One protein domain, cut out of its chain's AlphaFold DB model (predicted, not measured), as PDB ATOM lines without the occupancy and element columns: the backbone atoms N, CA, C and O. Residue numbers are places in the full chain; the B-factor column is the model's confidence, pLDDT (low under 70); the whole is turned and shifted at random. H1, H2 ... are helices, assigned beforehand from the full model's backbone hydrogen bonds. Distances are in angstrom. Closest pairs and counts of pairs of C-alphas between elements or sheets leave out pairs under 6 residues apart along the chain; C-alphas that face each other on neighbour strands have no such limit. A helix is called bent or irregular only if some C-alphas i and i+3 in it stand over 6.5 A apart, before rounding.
ATOM      1  N   LEU A 271     242.921 310.113 323.605       86.06
ATOM      2  CA  LEU A 271     243.118 309.654 322.229       86.06
ATOM      3  C   LEU A 271     241.806 309.176 321.599       86.06
ATOM      4  O   LEU A 271     241.536 309.483 320.443       86.06
ATOM      5  N   THR A 272     240.961 308.471 322.347       83.31
ATOM      6  CA  THR A 272     239.665 307.983 321.860       83.31
ATOM      7  C   THR A 272     238.694 309.142 321.646       83.31
ATOM      8  O   THR A 272     238.016 309.193 320.623       83.31
ATOM      9  N   GLY A 273     238.673 310.121 322.553       80.31
ATOM     10  CA  GLY A 273     237.955 311.385 322.397       80.31
ATOM     11  C   GLY A 273     238.453 312.162 321.181       80.31
ATOM     12  O   GLY A 273     237.650 312.561 320.339       80.31
ATOM     13  N   PHE A 274     239.773 312.274 321.013       90.44
ATOM     14  CA  PHE A 274     240.400 312.864 319.831       90.44
ATOM     15  C   PHE A 274     239.959 312.151 318.550       90.44
ATOM     16  O   PHE A 274     239.458 312.813 317.649       90.44
ATOM     17  N   LEU A 275     240.086 310.823 318.470       88.50
ATOM     18  CA  LEU A 275     239.727 310.028 317.290       88.50
ATOM     19  C   LEU A 275     238.231 310.105 316.990       88.50
ATOM     20  O   LEU A 275     237.842 310.224 315.831       88.50
ATOM     21  N   ARG A 276     237.382 310.101 318.021       86.81
ATOM     22  CA  ARG A 276     235.933 310.270 317.885       86.81
ATOM     23  C   ARG A 276     235.586 311.655 317.346       86.81
ATOM     24  O   ARG A 276     234.828 311.755 316.384       86.81
ATOM     25  N   ILE A 277     236.130 312.719 317.939       85.56
ATOM     26  CA  ILE A 277     235.889 314.101 317.502       85.56
ATOM     27  C   ILE A 277     236.466 314.315 316.101       85.56
ATOM     28  O   ILE A 277     235.801 314.925 315.264       85.56
ATOM     29  N   PHE A 278     237.652 313.779 315.818       87.62
ATOM     30  CA  PHE A 278     238.294 313.822 314.508       87.62
ATOM     31  C   PHE A 278     237.448 313.093 313.466       87.62
ATOM     32  O   PHE A 278     237.137 313.660 312.426       87.62
ATOM     33  N   SER A 279     236.973 311.884 313.759       82.12
ATOM     34  CA  SER A 279     236.130 311.121 312.839       82.12
ATOM     35  C   SER A 279     234.797 311.828 312.549       82.12
ATOM     36  O   SER A 279     234.427 312.021 311.391       82.12
ATOM     37  N   LEU A 280     234.108 312.306 313.593       79.12
ATOM     38  CA  LEU A 280     232.803 312.971 313.468       79.12
ATOM     39  C   LEU A 280     232.879 314.368 312.832       79.12
ATOM     40  O   LEU A 280     231.930 314.798 312.171       79.12
ATOM     41  N   THR A 281     233.967 315.101 313.075       77.19
ATOM     42  CA  THR A 281     234.116 316.495 312.625       77.19
ATOM     43  C   THR A 281     234.852 316.591 311.298       77.19
ATOM     44  O   THR A 281     234.491 317.428 310.478       77.19
ATOM     45  N   PHE A 282     235.870 315.754 311.101       78.94
ATOM     46  CA  PHE A 282     236.750 315.770 309.940       78.94
ATOM     47  C   PHE A 282     236.391 314.623 308.988       78.94
ATOM     48  O   PHE A 282     235.776 314.877 307.964       78.94
ATOM     49  N   MET A 283     236.654 313.360 309.338       81.56
ATOM     50  CA  MET A 283     236.564 312.247 308.369       81.56
ATOM     51  C   MET A 283     235.201 312.133 307.677       81.56
ATOM     52  O   MET A 283     235.127 312.207 306.457       81.56
ATOM     53  N   ILE A 284     234.105 312.007 308.429       80.06
ATOM     54  CA  ILE A 284     232.778 311.744 307.840       80.06
ATOM     55  C   ILE A 284     232.298 312.896 306.942       80.06
ATOM     56  O   ILE A 284     231.509 312.687 306.024       80.06
ATOM     57  N   ARG A 285     232.750 314.126 307.205       80.44
ATOM     58  CA  ARG A 285     232.363 315.295 306.405       80.44
ATOM     59  C   ARG A 285     233.256 315.469 305.194       80.44
ATOM     60  O   ARG A 285     232.757 315.694 304.099       80.44
ATOM     61  N   THR A 286     234.561 315.363 305.409       82.62
ATOM     62  CA  THR A 286     235.560 315.669 304.395       82.62
ATOM     63  C   THR A 286     235.722 314.523 303.400       82.62
ATOM     64  O   THR A 286     236.144 314.784 302.287       82.62
ATOM     65  N   VAL A 287     235.368 313.274 303.736       87.25
ATOM     66  CA  VAL A 287     235.495 312.139 302.800       87.25
ATOM     67  C   VAL A 287     234.669 312.354 301.534       87.25
ATOM     68  O   VAL A 287     235.233 312.285 300.451       87.25
ATOM     69  N   PHE A 288     233.374 312.659 301.648       87.06
ATOM     70  CA  PHE A 288     232.527 312.876 300.467       87.06
ATOM     71  C   PHE A 288     232.997 314.069 299.635       87.06
ATOM     72  O   PHE A 288     233.092 313.973 298.421       87.06
ATOM     73  N   LEU A 289     233.393 315.141 300.315       87.38
ATOM     74  CA  LEU A 289     233.922 316.351 299.702       87.38
ATOM     75  C   LEU A 289     235.241 316.112 298.945       87.38
ATOM     76  O   LEU A 289     235.401 316.529 297.808       87.38
ATOM     77  N   ILE A 290     236.181 315.394 299.568       89.94
ATOM     78  CA  ILE A 290     237.459 315.022 298.953       89.94
ATOM     79  C   ILE A 290     237.223 314.090 297.771       89.94
ATOM     80  O   ILE A 290     237.891 314.240 296.757       89.94
ATOM     81  N   LEU A 291     236.311 313.124 297.895       91.06
ATOM     82  CA  LEU A 291     235.988 312.213 296.798       91.06
ATOM     83  C   LEU A 291     235.405 312.967 295.599       91.06
ATOM     84  O   LEU A 291     235.813 312.685 294.477       91.06
ATOM     85  N   ASP A 292     234.519 313.932 295.849       92.00
ATOM     86  CA  ASP A 292     233.925 314.806 294.832       92.00
ATOM     87  C   ASP A 292     235.017 315.600 294.103       92.00
ATOM     88  O   ASP A 292     235.267 315.370 292.920       92.00
ATOM     89  N   MET A 293     235.804 316.377 294.857       90.75
ATOM     90  CA  MET A 293     236.910 317.181 294.332       90.75
ATOM     91  C   MET A 293     237.953 316.328 293.589       90.75
ATOM     92  O   MET A 293     238.443 316.720 292.534       90.75
ATOM     93  N   ILE A 294     238.319 315.147 294.106       92.25
ATOM     94  CA  ILE A 294     239.252 314.244 293.412       92.25
ATOM     95  C   ILE A 294     238.645 313.768 292.093       92.25
ATOM     96  O   ILE A 294     239.342 313.779 291.079       92.25
ATOM     97  N   SER A 295     237.377 313.349 292.090       93.06
ATOM     98  CA  SER A 295     236.716 312.883 290.868       93.06
ATOM     99  C   SER A 295     236.686 313.977 289.798       93.06
ATOM    100  O   SER A 295     236.986 313.717 288.631       93.06
ATOM    101  N   ASP A 296     236.471 315.216 290.225       92.50
ATOM    102  CA  ASP A 296     236.407 316.395 289.375       92.50
ATOM    103  C   ASP A 296     237.780 316.812 288.838       92.50
ATOM    104  O   ASP A 296     237.908 317.135 287.654       92.50
ATOM    105  N   LEU A 297     238.833 316.718 289.657       94.50
ATOM    106  CA  LEU A 297     240.215 316.939 289.223       94.50
ATOM    107  C   LEU A 297     240.666 315.895 288.194       94.50
ATOM    108  O   LEU A 297     241.323 316.253 287.215       94.50
ATOM    109  N   VAL A 298     240.288 314.625 288.373       95.19
ATOM    110  CA  VAL A 298     240.598 313.561 287.403       95.19
ATOM    111  C   VAL A 298     239.868 313.807 286.080       95.19
ATOM    112  O   VAL A 298     240.460 313.650 285.012       95.19
ATOM    113  N   LEU A 299     238.598 314.227 286.113       93.44
ATOM    114  CA  LEU A 299     237.861 314.603 284.901       93.44
ATOM    115  C   LEU A 299     238.489 315.820 284.212       93.44
ATOM    116  O   LEU A 299     238.668 315.813 282.994       93.44
ATOM    117  N   MET A 300     238.893 316.829 284.981       95.50
ATOM    118  CA  MET A 300     239.568 318.017 284.465       95.50
ATOM    119  C   MET A 300     240.896 317.671 283.773       95.50
ATOM    120  O   MET A 300     241.167 318.190 282.690       95.50
ATOM    121  N   GLU A 301     241.701 316.774 284.348       96.25
ATOM    122  CA  GLU A 301     242.933 316.270 283.724       96.25
ATOM    123  C   GLU A 301     242.640 315.551 282.398       96.25
ATOM    124  O   GLU A 301     243.312 315.791 281.392       96.25
ATOM    125  N   LYS A 302     241.594 314.716 282.354       94.44
ATOM    126  CA  LYS A 302     241.174 314.047 281.114       94.44
ATOM    127  C   LYS A 302     240.749 315.054 280.041       94.44
ATOM    128  O   LYS A 302     241.216 314.954 278.908       94.44
ATOM    129  N   TYR A 303     239.943 316.058 280.390       95.38
ATOM    130  CA  TYR A 303     239.526 317.110 279.451       95.38
ATOM    131  C   TYR A 303     240.699 317.966 278.965       95.38
ATOM    132  O   TYR A 303     240.725 318.379 277.806       95.38
ATOM    133  N   TRP A 304     241.696 318.198 279.821       96.62
ATOM    134  CA  TRP A 304     242.937 318.860 279.430       96.62
ATOM    135  C   TRP A 304     243.709 318.050 278.379       96.62
ATOM    136  O   TRP A 304     244.125 318.597 277.357       96.62
ATOM    137  N   ASN A 305     243.844 316.740 278.588       95.56
ATOM    138  CA  ASN A 305     244.520 315.853 277.643       95.56
ATOM    139  C   ASN A 305     243.762 315.746 276.306       95.56
ATOM    140  O   ASN A 305     244.392 315.794 275.251       95.56
ATOM    141  N   GLU A 306     242.424 315.685 276.335       92.94
ATOM    142  CA  GLU A 306     241.572 315.756 275.134       92.94
ATOM    143  C   GLU A 306     241.756 317.072 274.370       92.94
ATOM    144  O   GLU A 306     241.809 317.089 273.140       92.94
ATOM    145  N   TRP A 307     241.861 318.196 275.082       94.25
ATOM    146  CA  TRP A 307     242.132 319.483 274.450       94.25
ATOM    147  C   TRP A 307     243.520 319.493 273.783       94.25
ATOM    148  O   TRP A 307     243.654 319.955 272.645       94.25
ATOM    149  N   GLY A 308     244.536 318.932 274.445       93.81
ATOM    150  CA  GLY A 308     245.888 318.805 273.897       93.81
ATOM    151  C   GLY A 308     245.972 317.919 272.646       93.81
ATOM    152  O   GLY A 308     246.640 318.287 271.674       93.81
ATOM    153  N   SER A 309     245.268 316.781 272.626       92.25
ATOM    154  CA  SER A 309     245.257 315.869 271.473       92.25
ATOM    155  C   SER A 309     244.507 316.457 270.277       92.25
ATOM    156  O   SER A 309     245.033 316.444 269.165       92.25
ATOM    157  N   GLN A 310     243.348 317.092 270.503       86.00
ATOM    158  CA  GLN A 310     242.592 317.783 269.449       86.00
ATOM    159  C   GLN A 310     243.415 318.883 268.769       86.00
ATOM    160  O   GLN A 310     243.266 319.113 267.570       86.00
ATOM    161  N   HIS A 311     244.290 319.566 269.513       82.38
ATOM    162  CA  HIS A 311     245.178 320.570 268.934       82.38
ATOM    163  C   HIS A 311     246.213 319.946 267.986       82.38
ATOM    164  O   HIS A 311     246.462 320.490 266.912       82.38
ATOM    165  N   SER A 312     246.757 318.781 268.350       80.12
ATOM    166  CA  SER A 312     247.734 318.048 267.534       80.12
ATOM    167  C   SER A 312     247.115 317.503 266.240       80.12
ATOM    168  O   SER A 312     247.660 317.732 265.160       80.12
ATOM    169  N   ASP A 313     245.933 316.881 266.318       76.44
ATOM    170  CA  ASP A 313     245.243 316.310 265.150       76.44
ATOM    171  C   ASP A 313     244.786 317.385 264.156       76.44
ATOM    172  O   ASP A 313     244.826 317.187 262.939       76.44
ATOM    173  N   HIS A 314     244.370 318.553 264.655       67.12
ATOM    174  CA  HIS A 314     243.934 319.653 263.798       67.12
ATOM    175  C   HIS A 314     245.108 320.291 263.038       67.12
ATOM    176  O   HIS A 314     244.931 320.700 261.890       67.12
ATOM    177  N   VAL A 356     218.149 315.072 266.043       74.62
ATOM    178  CA  VAL A 356     219.603 315.048 266.271       74.62
ATOM    179  C   VAL A 356     219.967 313.744 267.014       74.62
ATOM    180  O   VAL A 356     219.340 313.435 268.040       74.62
ATOM    181  N   PRO A 357     220.942 312.950 266.524       81.44
ATOM    182  CA  PRO A 357     221.450 311.782 267.244       81.44
ATOM    183  C   PRO A 357     221.944 312.160 268.647       81.44
ATOM    184  O   PRO A 357     222.498 313.242 268.838       81.44
ATOM    185  N   LEU A 358     221.743 311.285 269.637       80.06
ATOM    186  CA  LEU A 358     222.100 311.595 271.028       80.06
ATOM    187  C   LEU A 358     223.607 311.834 271.192       80.06
ATOM    188  O   LEU A 358     223.976 312.782 271.875       80.06
ATOM    189  N   ASP A 359     224.448 311.109 270.450       80.38
ATOM    190  CA  ASP A 359     225.914 311.254 270.464       80.38
ATOM    191  C   ASP A 359     226.407 312.677 270.153       80.38
ATOM    192  O   ASP A 359     227.505 313.091 270.540       80.38
ATOM    193  N   CYS A 360     225.574 313.469 269.476       85.62
ATOM    194  CA  CYS A 360     225.884 314.844 269.124       85.62
ATOM    195  C   CYS A 360     225.850 315.799 270.322       85.62
ATOM    196  O   CYS A 360     226.461 316.863 270.250       85.62
ATOM    197  N   TYR A 361     225.171 315.452 271.420       88.94
ATOM    198  CA  TYR A 361     225.072 316.314 272.603       88.94
ATOM    199  C   TYR A 361     226.410 316.403 273.334       88.94
ATOM    200  O   TYR A 361     226.893 317.510 273.591       88.94
ATOM    201  N   ALA A 362     227.048 315.256 273.590       87.88
ATOM    202  CA  ALA A 362     228.402 315.220 274.130       87.88
ATOM    203  C   ALA A 362     229.412 315.776 273.112       87.88
ATOM    204  O   ALA A 362     230.286 316.569 273.473       87.88
ATOM    205  N   GLY A 363     229.275 315.409 271.830       86.75
ATOM    206  CA  GLY A 363     230.161 315.852 270.748       86.75
ATOM    207  C   GLY A 363     230.128 317.358 270.458       86.75
ATOM    208  O   GLY A 363     231.106 317.897 269.941       86.75
ATOM    209  N   ALA A 364     229.049 318.059 270.824       88.31
ATOM    210  CA  ALA A 364     228.929 319.507 270.640       88.31
ATOM    211  C   ALA A 364     229.936 320.312 271.480       88.31
ATOM    212  O   ALA A 364     230.257 321.450 271.134       88.31
ATOM    213  N   PHE A 365     230.454 319.731 272.564       91.06
ATOM    214  CA  PHE A 365     231.467 320.355 273.405       91.06
ATOM    215  C   PHE A 365     232.875 319.941 272.988       91.06
ATOM    216  O   PHE A 365     233.250 318.772 273.106       91.06
ATOM    217  N   LYS A 366     233.692 320.918 272.580       91.00
ATOM    218  CA  LYS A 366     235.126 320.704 272.341       91.00
ATOM    219  C   LYS A 366     235.838 320.417 273.665       91.00
ATOM    220  O   LYS A 366     235.409 320.912 274.708       91.00
ATOM    221  N   GLY A 367     236.968 319.702 273.628       91.38
ATOM    222  CA  GLY A 367     237.738 319.379 274.842       91.38
ATOM    223  C   GLY A 367     238.106 320.630 275.653       91.38
ATOM    224  O   GLY A 367     237.996 320.648 276.877       91.38
ATOM    225  N   ARG A 368     238.404 321.733 274.950       95.00
ATOM    226  CA  ARG A 368     238.628 323.061 275.543       95.00
ATOM    227  C   ARG A 368     237.454 323.549 276.393       95.00
ATOM    228  O   ARG A 368     237.674 324.051 277.490       95.00
ATOM    229  N   ASP A 369     236.232 323.449 275.880       94.19
ATOM    230  CA  ASP A 369     235.047 323.993 276.549       94.19
ATOM    231  C   ASP A 369     234.697 323.149 277.776       94.19
ATOM    232  O   ASP A 369     234.378 323.705 278.826       94.19
ATOM    233  N   ARG A 370     234.861 321.820 277.673       95.12
ATOM    234  CA  ARG A 370     234.718 320.898 278.809       95.12
ATOM    235  C   ARG A 370     235.699 321.237 279.927       95.12
ATOM    236  O   ARG A 370     235.290 321.407 281.071       95.12
ATOM    237  N   PHE A 371     236.977 321.412 279.582       96.50
ATOM    238  CA  PHE A 371     238.013 321.797 280.538       96.50
ATOM    239  C   PHE A 371     237.719 323.150 281.197       96.50
ATOM    240  O   PHE A 371     237.746 323.255 282.421       96.50
ATOM    241  N   LEU A 372     237.426 324.189 280.405       96.12
ATOM    242  CA  LEU A 372     237.197 325.537 280.929       96.12
ATOM    243  C   LEU A 372     235.961 325.605 281.827       96.12
ATOM    244  O   LEU A 372     236.009 326.271 282.858       96.12
ATOM    245  N   LEU A 373     234.873 324.925 281.462       95.12
ATOM    246  CA  LEU A 373     233.653 324.930 282.261       95.12
ATOM    247  C   LEU A 373     233.848 324.198 283.596       95.12
ATOM    248  O   LEU A 373     233.506 324.752 284.640       95.12
ATOM    249  N   THR A 374     234.480 323.018 283.581       95.31
ATOM    250  CA  THR A 374     234.863 322.307 284.810       95.31
ATOM    251  C   THR A 374     235.795 323.159 285.677       95.31
ATOM    252  O   THR A 374     235.546 323.323 286.868       95.31
ATOM    253  N   LEU A 375     236.820 323.788 285.090       95.88
ATOM    254  CA  LEU A 375     237.740 324.666 285.819       95.88
ATOM    255  C   LEU A 375     237.015 325.854 286.467       95.88
ATOM    256  O   LEU A 375     237.334 326.225 287.595       95.88
ATOM    257  N   VAL A 376     236.044 326.457 285.772       95.94
ATOM    258  CA  VAL A 376     235.237 327.554 286.325       95.94
ATOM    259  C   VAL A 376     234.462 327.084 287.553       95.94
ATOM    260  O   VAL A 376     234.469 327.798 288.554       95.94
ATOM    261  N   PHE A 377     233.841 325.901 287.522       95.38
ATOM    262  CA  PHE A 377     233.096 325.376 288.670       95.38
ATOM    263  C   PHE A 377     233.996 325.038 289.863       95.38
ATOM    264  O   PHE A 377     233.672 325.460 290.971       95.38
ATOM    265  N   VAL A 378     235.157 324.419 289.631       94.12
ATOM    266  CA  VAL A 378     236.161 324.129 290.676       94.12
ATOM    267  C   VAL A 378     236.764 325.418 291.264       94.12
ATOM    268  O   VAL A 378     237.030 325.522 292.461       94.12
ATOM    269  N   ALA A 379     236.967 326.459 290.449       95.00
ATOM    270  CA  ALA A 379     237.523 327.734 290.912       95.00
ATOM    271  C   ALA A 379     236.486 328.643 291.605       95.00
ATOM    272  O   ALA A 379     236.855 329.522 292.394       95.00
ATOM    273  N   PHE A 380     235.192 328.462 291.328       95.56
ATOM    274  CA  PHE A 380     234.124 329.329 291.828       95.56
ATOM    275  C   PHE A 380     234.022 329.403 293.369       95.56
ATOM    276  O   PHE A 380     233.932 330.530 293.882       95.56
ATOM    277  N   PRO A 381     234.125 328.297 294.145       95.62
ATOM    278  CA  PRO A 381     234.132 328.359 295.607       95.62
ATOM    279  C   PRO A 381     235.201 329.304 296.166       95.62
ATOM    280  O   PRO A 381     234.941 330.050 297.114       95.62
ATOM    281  N   PHE A 382     236.391 329.353 295.556       94.81
ATOM    282  CA  PHE A 382     237.486 330.207 296.021       94.81
ATOM    283  C   PHE A 382     237.125 331.689 295.934       94.81
ATOM    284  O   PHE A 382     237.408 332.446 296.866       94.81
ATOM    285  N   ILE A 383     236.420 332.120 294.888       94.62
ATOM    286  CA  ILE A 383     235.942 333.507 294.787       94.62
ATOM    287  C   ILE A 383     235.040 333.845 295.983       94.62
ATOM    288  O   ILE A 383     235.152 334.926 296.565       94.62
ATOM    289  N   LEU A 384     234.195 332.907 296.415       94.75
ATOM    290  CA  LEU A 384     233.311 333.081 297.567       94.75
ATOM    291  C   LEU A 384     234.055 332.984 298.913       94.75
ATOM    292  O   LEU A 384     233.765 333.764 299.825       94.75
ATOM    293  N   TYR A 385     235.072 332.125 299.035       94.75
ATOM    294  CA  TYR A 385     235.932 332.036 300.225       94.75
ATOM    295  C   TYR A 385     236.676 333.332 300.529       94.75
ATOM    296  O   TYR A 385     236.908 333.654 301.698       94.75
ATOM    297  N   TYR A 386     236.996 334.124 299.506       92.94
ATOM    298  CA  TYR A 386     237.574 335.447 299.709       92.94
ATOM    299  C   TYR A 386     236.664 336.351 300.564       92.94
ATOM    300  O   TYR A 386     237.136 337.012 301.495       92.94
ATOM    301  N   PHE A 387     235.347 336.335 300.329       91.44
ATOM    302  CA  PHE A 387     234.390 337.110 301.126       91.44
ATOM    303  C   PHE A 387     234.273 336.590 302.563       91.44
ATOM    304  O   PHE A 387     234.159 337.388 303.498       91.44
ATOM    305  N   GLU A 388     234.378 335.278 302.774       91.38
ATOM    306  CA  GLU A 388     234.393 334.686 304.115       91.38
ATOM    307  C   GLU A 388     235.661 335.057 304.893       91.38
ATOM    308  O   GLU A 388     235.594 335.417 306.077       91.38
ATOM    309  N   LEU A 389     236.813 335.083 304.220       90.38
ATOM    310  CA  LEU A 389     238.060 335.577 304.794       90.38
ATOM    311  C   LEU A 389     237.933 337.059 305.188       90.38
ATOM    312  O   LEU A 389     238.311 337.444 306.305       90.38
ATOM    313  N   LEU A 390     237.337 337.884 304.317       86.19
ATOM    314  CA  LEU A 390     237.028 339.286 304.610       86.19
ATOM    315  C   LEU A 390     236.041 339.435 305.768       86.19
ATOM    316  O   LEU A 390     236.141 340.400 306.530       86.19
ATOM    317  N   ARG A 391     235.086 338.516 305.926       87.81
ATOM    318  CA  ARG A 391     234.095 338.527 307.007       87.81
ATOM    319  C   ARG A 391     234.737 338.230 308.355       87.81
ATOM    320  O   ARG A 391     234.660 339.062 309.259       87.81
ATOM    321  N   PHE A 392     235.387 337.075 308.476       87.75
ATOM    322  CA  PHE A 392     235.871 336.558 309.756       87.75
ATOM    323  C   PHE A 392     237.220 337.110 310.180       87.75
ATOM    324  O   PHE A 392     237.527 337.082 311.371       87.75
ATOM    325  N   ARG A 393     238.017 337.634 309.238       88.94
ATOM    326  CA  ARG A 393     239.261 338.355 309.537       88.94
ATOM    327  C   ARG A 393     240.161 337.575 310.505       88.94
ATOM    328  O   ARG A 393     240.716 338.167 311.425       88.94
ATOM    329  N   ILE A 394     240.310 336.257 310.329       87.94
ATOM    330  CA  ILE A 394     240.982 335.380 311.311       87.94
ATOM    331  C   ILE A 394     242.397 335.884 311.627       87.94
ATOM    332  O   ILE A 394     242.718 336.132 312.787       87.94
ATOM    333  N   LEU A 395     243.214 336.120 310.598       89.44
ATOM    334  CA  LEU A 395     244.570 336.646 310.767       89.44
ATOM    335  C   LEU A 395     244.563 338.120 311.189       89.44
ATOM    336  O   LEU A 395     245.276 338.524 312.104       89.44
ATOM    337  N   SER A 396     243.709 338.927 310.553       87.94
ATOM    338  CA  SER A 396     243.637 340.367 310.826       87.94
ATOM    339  C   SER A 396     243.223 340.669 312.268       87.94
ATOM    340  O   SER A 396     243.813 341.541 312.883       87.94
ATOM    341  N   PRO A 432     239.077 325.897 303.212       90.56
ATOM    342  CA  PRO A 432     238.318 324.739 303.700       90.56
ATOM    343  C   PRO A 432     239.070 323.973 304.794       90.56
ATOM    344  O   PRO A 432     238.556 323.766 305.895       90.56
ATOM    345  N   LEU A 433     240.343 323.648 304.549       90.44
ATOM    346  CA  LEU A 433     241.186 322.913 305.495       90.44
ATOM    347  C   LEU A 433     241.354 323.670 306.818       90.44
ATOM    348  O   LEU A 433     241.235 323.086 307.898       90.44
ATOM    349  N   VAL A 434     241.582 324.984 306.748       93.44
ATOM    350  CA  VAL A 434     241.775 325.829 307.933       93.44
ATOM    351  C   VAL A 434     240.514 325.886 308.790       93.44
ATOM    352  O   VAL A 434     240.610 325.820 310.020       93.44
ATOM    353  N   VAL A 435     239.330 326.022 308.188       93.19
ATOM    354  CA  VAL A 435     238.083 326.122 308.960       93.19
ATOM    355  C   VAL A 435     237.670 324.782 309.566       93.19
ATOM    356  O   VAL A 435     237.240 324.774 310.724       93.19
ATOM    357  N   PHE A 436     237.893 323.664 308.867       90.62
ATOM    358  CA  PHE A 436     237.682 322.323 309.419       90.62
ATOM    359  C   PHE A 436     238.626 322.052 310.588       90.62
ATOM    360  O   PHE A 436     238.174 321.670 311.671       90.62
ATOM    361  N   PHE A 437     239.923 322.334 310.419       92.19
ATOM    362  CA  PHE A 437     240.899 322.200 311.497       92.19
ATOM    363  C   PHE A 437     240.533 323.084 312.692       92.19
ATOM    364  O   PHE A 437     240.604 322.657 313.843       92.19
ATOM    365  N   ARG A 438     240.079 324.315 312.438       93.50
ATOM    366  CA  ARG A 438     239.631 325.228 313.490       93.50
ATOM    367  C   ARG A 438     238.419 324.679 314.247       93.50
ATOM    368  O   ARG A 438     238.402 324.775 315.474       93.50
ATOM    369  N   GLN A 439     237.415 324.144 313.553       92.81
ATOM    370  CA  GLN A 439     236.257 323.511 314.190       92.81
ATOM    371  C   GLN A 439     236.706 322.342 315.063       92.81
ATOM    372  O   GLN A 439     236.398 322.329 316.252       92.81
ATOM    373  N   PHE A 440     237.485 321.424 314.491       92.94
ATOM    374  CA  PHE A 440     238.058 320.287 315.199       92.94
ATOM    375  C   PHE A 440     238.798 320.722 316.472       92.94
ATOM    376  O   PHE A 440     238.491 320.252 317.565       92.94
ATOM    377  N   TRP A 441     239.708 321.689 316.349       94.56
ATOM    378  CA  TRP A 441     240.525 322.186 317.450       94.56
ATOM    379  C   TRP A 441     239.700 322.792 318.588       94.56
ATOM    380  O   TRP A 441     239.964 322.519 319.758       94.56
ATOM    381  N   PHE A 442     238.697 323.619 318.281       94.31
ATOM    382  CA  PHE A 442     237.868 324.225 319.325       94.31
ATOM    383  C   PHE A 442     236.883 323.239 319.951       94.31
ATOM    384  O   PHE A 442     236.612 323.365 321.143       94.31
ATOM    385  N   THR A 443     236.386 322.257 319.199       90.56
ATOM    386  CA  THR A 443     235.588 321.161 319.761       90.56
ATOM    387  C   THR A 443     236.433 320.292 320.687       90.56
ATOM    388  O   THR A 443     235.989 319.996 321.791       90.56
ATOM    389  N   LEU A 444     237.669 319.969 320.298       91.50
ATOM    390  CA  LEU A 444     238.615 319.249 321.150       91.50
ATOM    391  C   LEU A 444     238.931 320.036 322.428       91.50
ATOM    392  O   LEU A 444     238.909 319.474 323.515       91.50
ATOM    393  N   LYS A 445     239.172 321.350 322.325       93.00
ATOM    394  CA  LYS A 445     239.377 322.204 323.507       93.00
ATOM    395  C   LYS A 445     238.162 322.255 324.424       93.00
ATOM    396  O   LYS A 445     238.340 322.236 325.632       93.00
ATOM    397  N   LEU A 446     236.957 322.340 323.861       90.88
ATOM    398  CA  LEU A 446     235.719 322.330 324.637       90.88
ATOM    399  C   LEU A 446     235.549 321.010 325.393       90.88
ATOM    400  O   LEU A 446     235.212 321.037 326.570       90.88
ATOM    401  N   ASP A 447     235.809 319.882 324.732       86.19
ATOM    402  CA  ASP A 447     235.774 318.560 325.365       86.19
ATOM    403  C   ASP A 447     236.844 318.441 326.462       86.19
ATOM    404  O   ASP A 447     236.608 317.859 327.519       86.19
ATOM    405  N   ASN A 448     238.007 319.061 326.243       85.75
ATOM    406  CA  ASN A 448     239.123 319.093 327.187       85.75
ATOM    407  C   ASN A 448     239.020 320.164 328.286       85.75
ATOM    408  O   ASN A 448     239.942 320.282 329.083       85.75
ATOM    409  N   SER A 449     237.945 320.952 328.331       86.44
ATOM    410  CA  SER A 449     237.785 322.010 329.336       86.44
ATOM    411  C   SER A 449     237.284 321.430 330.656       86.44
ATOM    412  O   SER A 449     236.216 320.820 330.686       86.44
ATOM    413  N   GLU A 450     238.015 321.663 331.743       79.94
ATOM    414  CA  GLU A 450     237.637 321.203 333.089       79.94
ATOM    415  C   GLU A 450     236.861 322.280 333.856       79.94
ATOM    416  O   GLU A 450     235.915 321.973 334.581       79.94
ATOM    417  N   SER A 451     237.206 323.558 333.660       80.00
ATOM    418  CA  SER A 451     236.577 324.662 334.389       80.00
ATOM    419  C   SER A 451     235.340 325.229 333.680       80.00
ATOM    420  O   SER A 451     235.311 325.403 332.460       80.00
ATOM    421  N   ASP A 452     234.322 325.635 334.446       74.94
ATOM    422  CA  ASP A 452     233.100 326.258 333.907       74.94
ATOM    423  C   ASP A 452     233.378 327.524 333.074       74.94
ATOM    424  O   ASP A 452     232.668 327.824 332.107       74.94
ATOM    425  N   ALA A 453     234.410 328.289 333.440       81.06
ATOM    426  CA  ALA A 453     234.819 329.493 332.719       81.06
ATOM    427  C   ALA A 453     235.416 329.155 331.341       81.06
ATOM    428  O   ALA A 453     235.079 329.800 330.336       81.06
ATOM    429  N   GLU A 454     236.254 328.120 331.275       87.19
ATOM    430  CA  GLU A 454     236.797 327.594 330.023       87.19
ATOM    431  C   GLU A 454     235.699 326.976 329.170       87.19
ATOM    432  O   GLU A 454     235.604 327.320 327.993       87.19
ATOM    433  N   VAL A 455     234.801 326.175 329.755       82.31
ATOM    434  CA  VAL A 455     233.654 325.588 329.049       82.31
ATOM    435  C   VAL A 455     232.811 326.683 328.403       82.31
ATOM    436  O   VAL A 455     232.514 326.601 327.214       82.31
ATOM    437  N   LYS A 456     232.466 327.761 329.124       84.44
ATOM    438  CA  LYS A 456     231.712 328.892 328.548       84.44
ATOM    439  C   LYS A 456     232.462 329.542 327.380       84.44
ATOM    440  O   LYS A 456     231.878 329.770 326.318       84.44
ATOM    441  N   THR A 457     233.758 329.799 327.544       88.06
ATOM    442  CA  THR A 457     234.594 330.473 326.535       88.06
ATOM    443  C   THR A 457     234.808 329.609 325.287       88.06
ATOM    444  O   THR A 457     234.662 330.065 324.142       88.06
ATOM    445  N   HIS A 458     235.128 328.334 325.490       91.19
ATOM    446  CA  HIS A 458     235.347 327.363 324.430       91.19
ATOM    447  C   HIS A 458     234.046 326.959 323.751       91.19
ATOM    448  O   HIS A 458     234.063 326.784 322.539       91.19
ATOM    449  N   LYS A 459     232.907 326.944 324.451       88.56
ATOM    450  CA  LYS A 459     231.593 326.685 323.845       88.56
ATOM    451  C   LYS A 459     231.241 327.745 322.810       88.56
ATOM    452  O   LYS A 459     230.857 327.403 321.692       88.56
ATOM    453  N   VAL A 460     231.440 329.024 323.133       88.12
ATOM    454  CA  VAL A 460     231.238 330.127 322.175       88.12
ATOM    455  C   VAL A 460     232.211 330.011 320.997       88.12
ATOM    456  O   VAL A 460     231.816 330.155 319.841       88.12
ATOM    457  N   SER A 461     233.481 329.701 321.270       90.25
ATOM    458  CA  SER A 461     234.508 329.564 320.229       90.25
ATOM    459  C   SER A 461     234.259 328.373 319.297       90.25
ATOM    460  O   SER A 461     234.413 328.513 318.084       90.25
ATOM    461  N   ALA A 462     233.836 327.232 319.843       90.38
ATOM    462  CA  ALA A 462     233.485 326.023 319.111       90.38
ATOM    463  C   ALA A 462     232.219 326.232 318.277       90.38
ATOM    464  O   ALA A 462     232.214 325.877 317.103       90.38
ATOM    465  N   LYS A 463     231.189 326.895 318.825       88.81
ATOM    466  CA  LYS A 463     229.981 327.268 318.071       88.81
ATOM    467  C   LYS A 463     230.320 328.173 316.886       88.81
ATOM    468  O   LYS A 463     229.899 327.901 315.766       88.81
ATOM    469  N   ASN A 464     231.157 329.188 317.104       88.44
ATOM    470  CA  ASN A 464     231.634 330.060 316.030       88.44
ATOM    471  C   ASN A 464     232.466 329.298 314.988       88.44
ATOM    472  O   ASN A 464     232.300 329.522 313.794       88.44
ATOM    473  N   ALA A 465     233.357 328.401 315.409       91.81
ATOM    474  CA  ALA A 465     234.171 327.613 314.487       91.81
ATOM    475  C   ALA A 465     233.327 326.627 313.664       91.81
ATOM    476  O   ALA A 465     233.521 326.531 312.456       91.81
ATOM    477  N   ALA A 466     232.354 325.960 314.290       89.50
ATOM    478  CA  ALA A 466     231.406 325.078 313.619       89.50
ATOM    479  C   ALA A 466     230.542 325.830 312.600       89.50
ATOM    480  O   ALA A 466     230.323 325.322 311.505       89.50
ATOM    481  N   PHE A 467     230.109 327.048 312.933       87.50
ATOM    482  CA  PHE A 467     229.390 327.918 312.006       87.50
ATOM    483  C   PHE A 467     230.248 328.290 310.789       87.50
ATOM    484  O   PHE A 467     229.812 328.109 309.659       87.50
ATOM    485  N   ILE A 468     231.486 328.757 311.000       90.50
ATOM    486  CA  ILE A 468     232.409 329.127 309.909       90.50
ATOM    487  C   ILE A 468     232.694 327.930 308.994       90.50
ATOM    488  O   ILE A 468     232.657 328.058 307.776       90.50
ATOM    489  N   SER A 469     232.967 326.772 309.592       91.81
ATOM    490  CA  SER A 469     233.241 325.530 308.872       91.81
ATOM    491  C   SER A 469     232.039 325.072 308.044       91.81
ATOM    492  O   SER A 469     232.168 324.835 306.847       91.81
ATOM    493  N   SER A 470     230.843 325.070 308.642       89.50
ATOM    494  CA  SER A 470     229.602 324.757 307.928       89.50
ATOM    495  C   SER A 470     229.370 325.695 306.741       89.50
ATOM    496  O   SER A 470     228.970 325.239 305.678       89.50
ATOM    497  N   ARG A 471     229.676 326.991 306.878       89.69
ATOM    498  CA  ARG A 471     229.559 327.951 305.772       89.69
ATOM    499  C   ARG A 471     230.518 327.678 304.623       89.69
ATOM    500  O   ARG A 471     230.099 327.804 303.480       89.69
ATOM    501  N   ALA A 472     231.771 327.341 304.914       92.62
ATOM    502  CA  ALA A 472     232.725 327.003 303.863       92.62
ATOM    503  C   ALA A 472     232.278 325.748 303.109       92.62
ATOM    504  O   ALA A 472     232.181 325.788 301.891       92.62
ATOM    505  N   GLN A 473     231.878 324.703 303.842       91.88
ATOM    506  CA  GLN A 473     231.323 323.487 303.248       91.88
ATOM    507  C   GLN A 473     230.118 323.794 302.347       91.88
ATOM    508  O   GLN A 473     230.006 323.259 301.256       91.88
ATOM    509  N   LEU A 474     229.216 324.680 302.779       91.12
ATOM    510  CA  LEU A 474     228.050 325.053 301.975       91.12
ATOM    511  C   LEU A 474     228.405 325.865 300.743       91.12
ATOM    512  O   LEU A 474     227.732 325.712 299.737       91.12
ATOM    513  N   ILE A 475     229.416 326.730 300.815       94.25
ATOM    514  CA  ILE A 475     229.898 327.449 299.636       94.25
ATOM    515  C   ILE A 475     230.351 326.438 298.588       94.25
ATOM    516  O   ILE A 475     229.831 326.497 297.487       94.25
ATOM    517  N   GLU A 476     231.212 325.489 298.957       93.88
ATOM    518  CA  GLU A 476     231.684 324.418 298.067       93.88
ATOM    519  C   GLU A 476     230.526 323.649 297.440       93.88
ATOM    520  O   GLU A 476     230.400 323.547 296.222       93.88
ATOM    521  N   VAL A 477     229.619 323.194 298.300       92.75
ATOM    522  CA  VAL A 477     228.496 322.344 297.926       92.75
ATOM    523  C   VAL A 477     227.483 323.073 297.042       92.75
ATOM    524  O   VAL A 477     226.931 322.481 296.122       92.75
ATOM    525  N   CYS A 478     227.222 324.354 297.311       93.19
ATOM    526  CA  CYS A 478     226.288 325.170 296.533       93.19
ATOM    527  C   CYS A 478     226.936 325.781 295.284       93.19
ATOM    528  O   CYS A 478     226.274 326.527 294.569       93.19
ATOM    529  N   THR A 479     228.222 325.524 295.035       94.69
ATOM    530  CA  THR A 479     228.895 325.919 293.800       94.69
ATOM    531  C   THR A 479     229.321 324.698 293.009       94.69
ATOM    532  O   THR A 479     228.629 324.327 292.067       94.69
ATOM    533  N   GLU A 480     230.397 324.038 293.415       92.94
ATOM    534  CA  GLU A 480     231.044 322.957 292.670       92.94
ATOM    535  C   GLU A 480     230.123 321.739 292.626       92.94
ATOM    536  O   GLU A 480     229.543 321.473 291.577       92.94
ATOM    537  N   ALA A 481     229.812 321.146 293.784       90.94
ATOM    538  CA  ALA A 481     228.943 319.965 293.890       90.94
ATOM    539  C   ALA A 481     227.496 320.193 293.407       90.94
ATOM    540  O   ALA A 481     226.696 319.262 293.361       90.94
ATOM    541  N   SER A 482     227.127 321.436 293.081       92.56
ATOM    542  CA  SER A 482     225.821 321.777 292.520       92.56
ATOM    543  C   SER A 482     225.851 321.960 291.005       92.56
ATOM    544  O   SER A 482     224.958 321.464 290.333       92.56
ATOM    545  N   LEU A 483     226.850 322.652 290.454       95.19
ATOM    546  CA  LEU A 483     226.911 322.993 289.030       95.19
ATOM    547  C   LEU A 483     227.669 321.934 288.224       95.19
ATOM    548  O   LEU A 483     227.315 321.656 287.079       95.19
ATOM    549  N   GLN A 484     228.677 321.316 288.840       93.56
ATOM    550  CA  GLN A 484     229.462 320.238 288.258       93.56
ATOM    551  C   GLN A 484     228.587 319.043 287.855       93.56
ATOM    552  O   GLN A 484     228.640 318.685 286.678       93.56
ATOM    553  N   PRO A 485     227.737 318.461 288.730       93.75
ATOM    554  CA  PRO A 485     226.904 317.337 288.325       93.75
ATOM    555  C   PRO A 485     225.914 317.684 287.218       93.75
ATOM    556  O   PRO A 485     225.674 316.814 286.403       93.75
ATOM    557  N   ILE A 486     225.404 318.918 287.110       95.25
ATOM    558  CA  ILE A 486     224.567 319.312 285.956       95.25
ATOM    559  C   ILE A 486     225.371 319.143 284.660       95.25
ATOM    560  O   ILE A 486     224.946 318.505 283.704       95.25
ATOM    561  N   PHE A 487     226.596 319.666 284.626       96.06
ATOM    562  CA  PHE A 487     227.419 319.564 283.426       96.06
ATOM    563  C   PHE A 487     227.902 318.135 283.136       96.06
ATOM    564  O   PHE A 487     227.814 317.679 281.998       96.06
ATOM    565  N   GLN A 488     228.397 317.408 284.144       95.19
ATOM    566  CA  GLN A 488     228.851 316.026 283.947       95.19
ATOM    567  C   GLN A 488     227.693 315.106 283.577       95.19
ATOM    568  O   GLN A 488     227.853 314.220 282.737       95.19
ATOM    569  N   PHE A 489     226.519 315.337 284.164       94.69
ATOM    570  CA  PHE A 489     225.342 314.560 283.843       94.69
ATOM    571  C   PHE A 489     224.883 314.850 282.419       94.69
ATOM    572  O   PHE A 489     224.696 313.899 281.670       94.69
ATOM    573  N   TYR A 490     224.868 316.114 281.986       95.38
ATOM    574  CA  TYR A 490     224.594 316.470 280.593       95.38
ATOM    575  C   TYR A 490     225.503 315.730 279.596       95.38
ATOM    576  O   TYR A 490     225.049 315.311 278.536       95.38
ATOM    577  N   LEU A 491     226.787 315.533 279.916       93.62
ATOM    578  CA  LEU A 491     227.712 314.812 279.032       93.62
ATOM    579  C   LEU A 491     227.450 313.298 278.970       93.62
ATOM    580  O   LEU A 491     227.720 312.681 277.940       93.62
ATOM    581  N   VAL A 492     226.952 312.691 280.053       92.75
ATOM    582  CA  VAL A 492     226.772 311.230 280.168       92.75
ATOM    583  C   VAL A 492     225.315 310.777 280.017       92.75
ATOM    584  O   VAL A 492     225.060 309.586 279.839       92.75
ATOM    585  N   PHE A 493     224.346 311.693 280.059       90.62
ATOM    586  CA  PHE A 493     222.910 311.396 280.096       90.62
ATOM    587  C   PHE A 493     222.451 310.545 278.905       90.62
ATOM    588  O   PHE A 493     221.662 309.621 279.081       90.62
ATOM    589  N   GLN A 494     223.029 310.766 277.718       86.38
ATOM    590  CA  GLN A 494     222.795 309.935 276.529       86.38
ATOM    591  C   GLN A 494     223.062 308.440 276.768       86.38
ATOM    592  O   GLN A 494     222.309 307.592 276.299       86.38
ATOM    593  N   ASN A 495     224.107 308.114 277.530       83.62
ATOM    594  CA  ASN A 495     224.480 306.732 277.789       83.62
ATOM    595  C   ASN A 495     223.481 306.101 278.757       83.62
ATOM    596  O   ASN A 495     223.140 304.937 278.616       83.62
ATOM    597  N   LEU A 496     222.958 306.875 279.709       83.19
ATOM    598  CA  LEU A 496     221.980 306.382 280.674       83.19
ATOM    599  C   LEU A 496     220.622 306.048 280.056       83.19
ATOM    600  O   LEU A 496     219.961 305.148 280.558       83.19
ATOM    601  N   LEU A 497     220.224 306.721 278.972       82.25
ATOM    602  CA  LEU A 497     218.983 306.395 278.258       82.25
ATOM    603  C   LEU A 497     219.041 305.017 277.579       82.25
ATOM    604  O   LEU A 497     218.014 304.366 277.434       82.25
ATOM    605  N   HIS A 498     220.234 304.555 277.194       77.88
ATOM    606  CA  HIS A 498     220.421 303.303 276.453       77.88
ATOM    607  C   HIS A 498     220.979 302.144 277.286       77.88
ATOM    608  O   HIS A 498     221.060 301.020 276.789       77.88
ATOM    609  N   VAL A 499     221.387 302.385 278.535       73.62
ATOM    610  CA  VAL A 499     221.973 301.334 279.371       73.62
ATOM    611  C   VAL A 499     220.879 300.450 279.966       73.62
ATOM    612  O   VAL A 499     220.053 300.893 280.762       73.62
ATOM    613  N   ASP A 500     220.941 299.160 279.633       75.12
ATOM    614  CA  ASP A 500     220.233 298.117 280.368       75.12
ATOM    615  C   ASP A 500     220.687 298.151 281.837       75.12
ATOM    616  O   ASP A 500     221.880 298.043 282.143       75.12
ATOM    617  N   VAL A 501     219.734 298.301 282.759       72.50
ATOM    618  CA  VAL A 501     219.965 298.401 284.210       72.50
ATOM    619  C   VAL A 501     220.867 297.266 284.718       72.50
ATOM    620  O   VAL A 501     221.661 297.475 285.636       72.50
ATOM    621  N   GLY A 502     220.813 296.082 284.093       73.62
ATOM    622  CA  GLY A 502     221.683 294.949 284.423       73.62
ATOM    623  C   GLY A 502     223.180 295.192 284.172       73.62
ATOM    624  O   GLY A 502     224.015 294.701 284.934       73.62
ATOM    625  N   GLN A 503     223.541 295.982 283.155       75.00
ATOM    626  CA  GLN A 503     224.939 296.326 282.850       75.00
ATOM    627  C   GLN A 503     225.499 297.382 283.805       75.00
ATOM    628  O   GLN A 503     226.694 297.376 284.103       75.00
ATOM    629  N   LEU A 504     224.636 298.246 284.344       67.06
ATOM    630  CA  LEU A 504     225.023 299.291 285.293       67.06
ATOM    631  C   LEU A 504     225.547 298.708 286.624       67.06
ATOM    632  O   LEU A 504     226.304 299.364 287.334       67.06
ATOM    633  N   ILE A 505     225.191 297.454 286.941       72.50
ATOM    634  CA  ILE A 505     225.602 296.734 288.161       72.50
ATOM    635  C   ILE A 505     226.984 296.061 288.002       72.50
ATOM    636  O   ILE A 505     227.630 295.717 288.995       72.50
ATOM    637  N   GLN A 506     227.499 295.897 286.777       79.62
ATOM    638  CA  GLN A 506     228.811 295.282 286.548       79.62
ATOM    639  C   GLN A 506     229.952 296.297 286.762       79.62
ATOM    640  O   GLN A 506     230.486 296.903 285.831       79.62
ATOM    641  N   PHE A 507     230.362 296.452 288.024       69.38
ATOM    642  CA  PHE A 507     231.429 297.356 288.488       69.38
ATOM    643  C   PHE A 507     232.866 296.966 288.068       69.38
ATOM    644  O   PHE A 507     233.817 297.512 288.614       69.38
ATOM    645  N   GLY A 508     233.071 296.039 287.126       69.56
ATOM    646  CA  GLY A 508     234.409 295.515 286.793       69.56
ATOM    647  C   GLY A 508     235.420 296.574 286.327       69.56
ATOM    648  O   GLY A 508     236.580 296.508 286.715       69.56
ATOM    649  N   ASP A 509     234.958 297.600 285.599       71.19
ATOM    650  CA  ASP A 509     235.802 298.656 285.014       71.19
ATOM    651  C   ASP A 509     235.344 300.062 285.431       71.19
ATOM    652  O   ASP A 509     234.939 300.866 284.597       71.19
ATOM    653  N   ILE A 510     235.370 300.388 286.728       65.88
ATOM    654  CA  ILE A 510     234.946 301.713 287.253       65.88
ATOM    655  C   ILE A 510     235.697 302.886 286.585       65.88
ATOM    656  O   ILE A 510     235.180 304.000 286.523       65.88
ATOM    657  N   PHE A 511     236.897 302.640 286.054       71.50
ATOM    658  CA  PHE A 511     237.755 303.660 285.444       71.50
ATOM    659  C   PHE A 511     237.432 303.997 283.984       71.50
ATOM    660  O   PHE A 511     238.074 304.895 283.423       71.50
ATOM    661  N   ASP A 512     236.442 303.333 283.384       83.75
ATOM    662  CA  ASP A 512     235.914 303.754 282.091       83.75
ATOM    663  C   ASP A 512     235.408 305.205 282.172       83.75
ATOM    664  O   ASP A 512     234.859 305.649 283.183       83.75
ATOM    665  N   TYR A 513     235.633 305.973 281.112       82.81
ATOM    666  CA  TYR A 513     235.403 307.412 281.068       82.81
ATOM    667  C   TYR A 513     233.965 307.790 281.442       82.81
ATOM    668  O   TYR A 513     233.750 308.650 282.296       82.81
ATOM    669  N   HIS A 514     232.986 307.093 280.866       84.94
ATOM    670  CA  HIS A 514     231.568 307.341 281.124       84.94
ATOM    671  C   HIS A 514     231.137 306.892 282.520       84.94
ATOM    672  O   HIS A 514     230.333 307.560 283.172       84.94
ATOM    673  N   LYS A 515     231.711 305.792 283.023       86.44
ATOM    674  CA  LYS A 515     231.455 305.325 284.391       86.44
ATOM    675  C   LYS A 515     232.018 306.305 285.415       86.44
ATOM    676  O   LYS A 515     231.349 306.577 286.404       86.44
ATOM    677  N   LEU A 516     233.182 306.903 285.152       88.56
ATOM    678  CA  LEU A 516     233.766 307.927 286.017       88.56
ATOM    679  C   LEU A 516     232.897 309.193 286.085       88.56
ATOM    680  O   LEU A 516     232.692 309.713 287.179       88.56
ATOM    681  N   GLN A 517     232.353 309.660 284.954       90.94
ATOM    682  CA  GLN A 517     231.406 310.787 284.927       90.94
ATOM    683  C   GLN A 517     230.154 310.480 285.756       90.94
ATOM    684  O   GLN A 517     229.750 311.291 286.585       90.94
ATOM    685  N   LEU A 518     229.578 309.285 285.595       90.44
ATOM    686  CA  LEU A 518     228.418 308.860 286.378       90.44
ATOM    687  C   LEU A 518     228.731 308.764 287.878       90.44
ATOM    688  O   LEU A 518     227.939 309.206 288.707       90.44
ATOM    689  N   VAL A 519     229.890 308.207 288.234       89.50
ATOM    690  CA  VAL A 519     230.347 308.113 289.626       89.50
ATOM    691  C   VAL A 519     230.552 309.502 290.228       89.50
ATOM    692  O   VAL A 519     230.102 309.716 291.349       89.50
ATOM    693  N   SER A 520     231.150 310.444 289.491       92.12
ATOM    694  CA  SER A 520     231.267 311.852 289.903       92.12
ATOM    695  C   SER A 520     229.880 312.448 290.174       92.12
ATOM    696  O   SER A 520     229.629 312.879 291.294       92.12
ATOM    697  N   VAL A 521     228.921 312.316 289.246       93.69
ATOM    698  CA  VAL A 521     227.536 312.796 289.442       93.69
ATOM    699  C   VAL A 521     226.897 312.208 290.704       93.69
ATOM    700  O   VAL A 521     226.303 312.937 291.501       93.69
ATOM    701  N   VAL A 522     227.023 310.895 290.922       93.06
ATOM    702  CA  VAL A 522     226.481 310.235 292.120       93.06
ATOM    703  C   VAL A 522     227.170 310.745 293.385       93.06
ATOM    704  O   VAL A 522     226.487 311.060 294.360       93.06
ATOM    705  N   ILE A 523     228.498 310.875 293.393       93.56
ATOM    706  CA  ILE A 523     229.235 311.405 294.545       93.56
ATOM    707  C   ILE A 523     228.781 312.836 294.848       93.56
ATOM    708  O   ILE A 523     228.424 313.097 295.997       93.56
ATOM    709  N   SER A 524     228.667 313.718 293.851       94.44
ATOM    710  CA  SER A 524     228.201 315.095 294.050       94.44
ATOM    711  C   SER A 524     226.780 315.145 294.623       94.44
ATOM    712  O   SER A 524     226.517 315.886 295.573       94.44
ATOM    713  N   LEU A 525     225.861 314.298 294.131       94.56
ATOM    714  CA  LEU A 525     224.490 314.171 294.656       94.56
ATOM    715  C   LEU A 525     224.468 313.797 296.146       94.56
ATOM    716  O   LEU A 525     223.723 314.389 296.942       94.56
ATOM    717  N   PHE A 526     225.289 312.818 296.533       94.31
ATOM    718  CA  PHE A 526     225.430 312.390 297.923       94.31
ATOM    719  C   PHE A 526     226.077 313.485 298.780       94.31
ATOM    720  O   PHE A 526     225.556 313.795 299.856       94.31
ATOM    721  N   THR A 527     227.155 314.110 298.300       93.81
ATOM    722  CA  THR A 527     227.870 315.207 298.970       93.81
ATOM    723  C   THR A 527     226.939 316.386 299.244       93.81
ATOM    724  O   THR A 527     226.894 316.895 300.373       93.81
ATOM    725  N   LEU A 528     226.134 316.774 298.257       93.94
ATOM    726  CA  LEU A 528     225.153 317.851 298.348       93.94
ATOM    727  C   LEU A 528     224.064 317.552 299.385       93.94
ATOM    728  O   LEU A 528     223.841 318.329 300.322       93.94
ATOM    729  N   SER A 529     223.441 316.380 299.280       95.31
ATOM    730  CA  SER A 529     222.349 315.964 300.168       95.31
ATOM    731  C   SER A 529     222.814 315.776 301.616       95.31
ATOM    732  O   SER A 529     222.131 316.170 302.574       95.31
ATOM    733  N   TRP A 530     224.013 315.215 301.794       94.12
ATOM    734  CA  TRP A 530     224.636 315.026 303.101       94.12
ATOM    735  C   TRP A 530     224.986 316.361 303.746       94.12
ATOM    736  O   TRP A 530     224.693 316.570 304.923       94.12
ATOM    737  N   SER A 531     225.543 317.298 302.984       92.38
ATOM    738  CA  SER A 531     225.959 318.601 303.504       92.38
ATOM    739  C   SER A 531     224.778 319.440 303.994       92.38
ATOM    740  O   SER A 531     224.846 319.989 305.097       92.38
ATOM    741  N   PHE A 532     223.656 319.462 303.264       93.06
ATOM    742  CA  PHE A 532     222.426 320.103 303.747       93.06
ATOM    743  C   PHE A 532     221.860 319.429 304.998       93.06
ATOM    744  O   PHE A 532     221.425 320.104 305.934       93.06
ATOM    745  N   THR A 533     221.927 318.102 305.071       93.25
ATOM    746  CA  THR A 533     221.473 317.349 306.246       93.25
ATOM    747  C   THR A 533     222.340 317.609 307.477       93.25
ATOM    748  O   THR A 533     221.834 317.847 308.578       93.25
ATOM    749  N   VAL A 534     223.661 317.597 307.305       89.56
ATOM    750  CA  VAL A 534     224.627 317.881 308.369       89.56
ATOM    751  C   VAL A 534     224.461 319.309 308.860       89.56
ATOM    752  O   VAL A 534     224.406 319.525 310.072       89.56
ATOM    753  N   GLN A 535     224.322 320.275 307.951       89.88
ATOM    754  CA  GLN A 535     224.058 321.656 308.328       89.88
ATOM    755  C   GLN A 535     222.766 321.767 309.142       89.88
ATOM    756  O   GLN A 535     222.758 322.390 310.206       89.88
ATOM    757  N   TYR A 536     221.684 321.144 308.674       89.12
ATOM    758  CA  TYR A 536     220.416 321.142 309.386       89.12
ATOM    759  C   TYR A 536     220.588 320.620 310.820       89.12
ATOM    760  O   TYR A 536     220.198 321.281 311.785       89.12
ATOM    761  N   ARG A 537     221.255 319.471 310.979       88.12
ATOM    762  CA  ARG A 537     221.555 318.877 312.287       88.12
ATOM    763  C   ARG A 537     222.380 319.809 313.180       88.12
ATOM    764  O   ARG A 537     222.103 319.903 314.376       88.12
ATOM    765  N   GLN A 538     223.355 320.525 312.619       84.06
ATOM    766  CA  GLN A 538     224.170 321.494 313.359       84.06
ATOM    767  C   GLN A 538     223.374 322.713 313.821       84.06
ATOM    768  O   GLN A 538     223.544 323.147 314.961       84.06
ATOM    769  N   ASN A 539     222.487 323.238 312.975       83.25
ATOM    770  CA  ASN A 539     221.603 324.350 313.328       83.25
ATOM    771  C   ASN A 539     220.656 323.981 314.482       83.25
ATOM    772  O   ASN A 539     220.188 324.854 315.209       83.25
ATOM    773  N   LYS A 540     220.404 322.682 314.681       83.31
ATOM    774  CA  LYS A 540     219.646 322.125 315.808       83.31
ATOM    775  C   LYS A 540     220.541 321.647 316.958       83.31
ATOM    776  O   LYS A 540     220.122 320.818 317.751       83.31
ATOM    777  N   GLU A 541     221.784 322.124 317.036       81.94
ATOM    778  CA  GLU A 541     222.752 321.779 318.092       81.94
ATOM    779  C   GLU A 541     222.937 320.259 318.287       81.94
ATOM    780  O   GLU A 541     223.189 319.780 319.388       81.94
ATOM    781  N   ASN A 542     222.826 319.483 317.199       79.56
ATOM    782  CA  ASN A 542     222.852 318.017 317.194       79.56
ATOM    783  C   ASN A 542     221.745 317.340 318.027       79.56
ATOM    784  O   ASN A 542     221.867 316.154 318.328       79.56
ATOM    785  N   SER A 543     220.647 318.040 318.341       80.69
ATOM    786  CA  SER A 543     219.483 317.460 319.031       80.69
ATOM    787  C   SER A 543     218.730 316.430 318.179       80.69
ATOM    788  O   SER A 543     217.894 315.686 318.682       80.69
ATOM    789  N   VAL A 544     218.998 316.405 316.871       83.12
ATOM    790  CA  VAL A 544     218.402 315.469 315.921       83.12
ATOM    791  C   VAL A 544     219.129 314.124 316.005       83.12
ATOM    792  O   VAL A 544     220.344 314.047 315.789       83.12
TER     793      VAL A 544
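This is residues 271 to 314, 356 to 396 and 432 to 544 of the 826 residues of the protein "XK-related protein" of Tigriopus californicus (UniProt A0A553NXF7). Picture a long bundle of helices in which H1b, H3a, H6 and H8 run up and down, with the helical hairpin of H4 and H5 prolonging it toward one end. Near residue 492 a kink of 55 degrees turns H6 toward residues 498 to 503, which stick out. The printed part has 198 residues, eight named helices, H1 to H8 in chain order, and no named strand: all helix. It is loose, radius of gyration of the C-alphas 20.7 A, spanning 69 by 42 by 27 A.

Start with H1, residues 271 to 314, and H3, residues 367 to 392, each one helix by its hydrogen bonds but bent: C-alphas 281 and 284 are 6.9 A apart, 378 and 381 6.8 A. Arms H1b, 284 to 314, and H3a, 367 to 378, touch, closest C-alphas Trp 307 and Gly 367, 4.4 A. H8, residues 513 to 539, touches H6, residues 480 to 498, closest C-alphas Pro 485 and Val 521, 4.7 A. H6 is irregular: C-alphas 491 and 494 are 7.4 A apart. H4, residues 432 to 447, and H5, 452 to 477, form a hairpin. H2, residues 359 to 363, touches H6; H7, 501 to 504, touches no helix. O i to N i+4 pairs are within hydrogen-bond range for 25 of 27 in H1b and 10 of 15 in H6.

Find C-alpha 271 at (243.118, 309.654, 322.229). H1b runs 46.1 A, H5 36.5 A, and H8 39.0 A to C-alpha 539 at (221.603, 324.350, 313.328).

The farthest C-alphas, His 314 and Asp 452, are 71.2 A apart. Cuts leave gaps of 24.9 A from C-alpha 314 to 356 and 18.0 A from 396 to 432. Residues 314, 504, 507, 508 and 510 have pLDDT under 70.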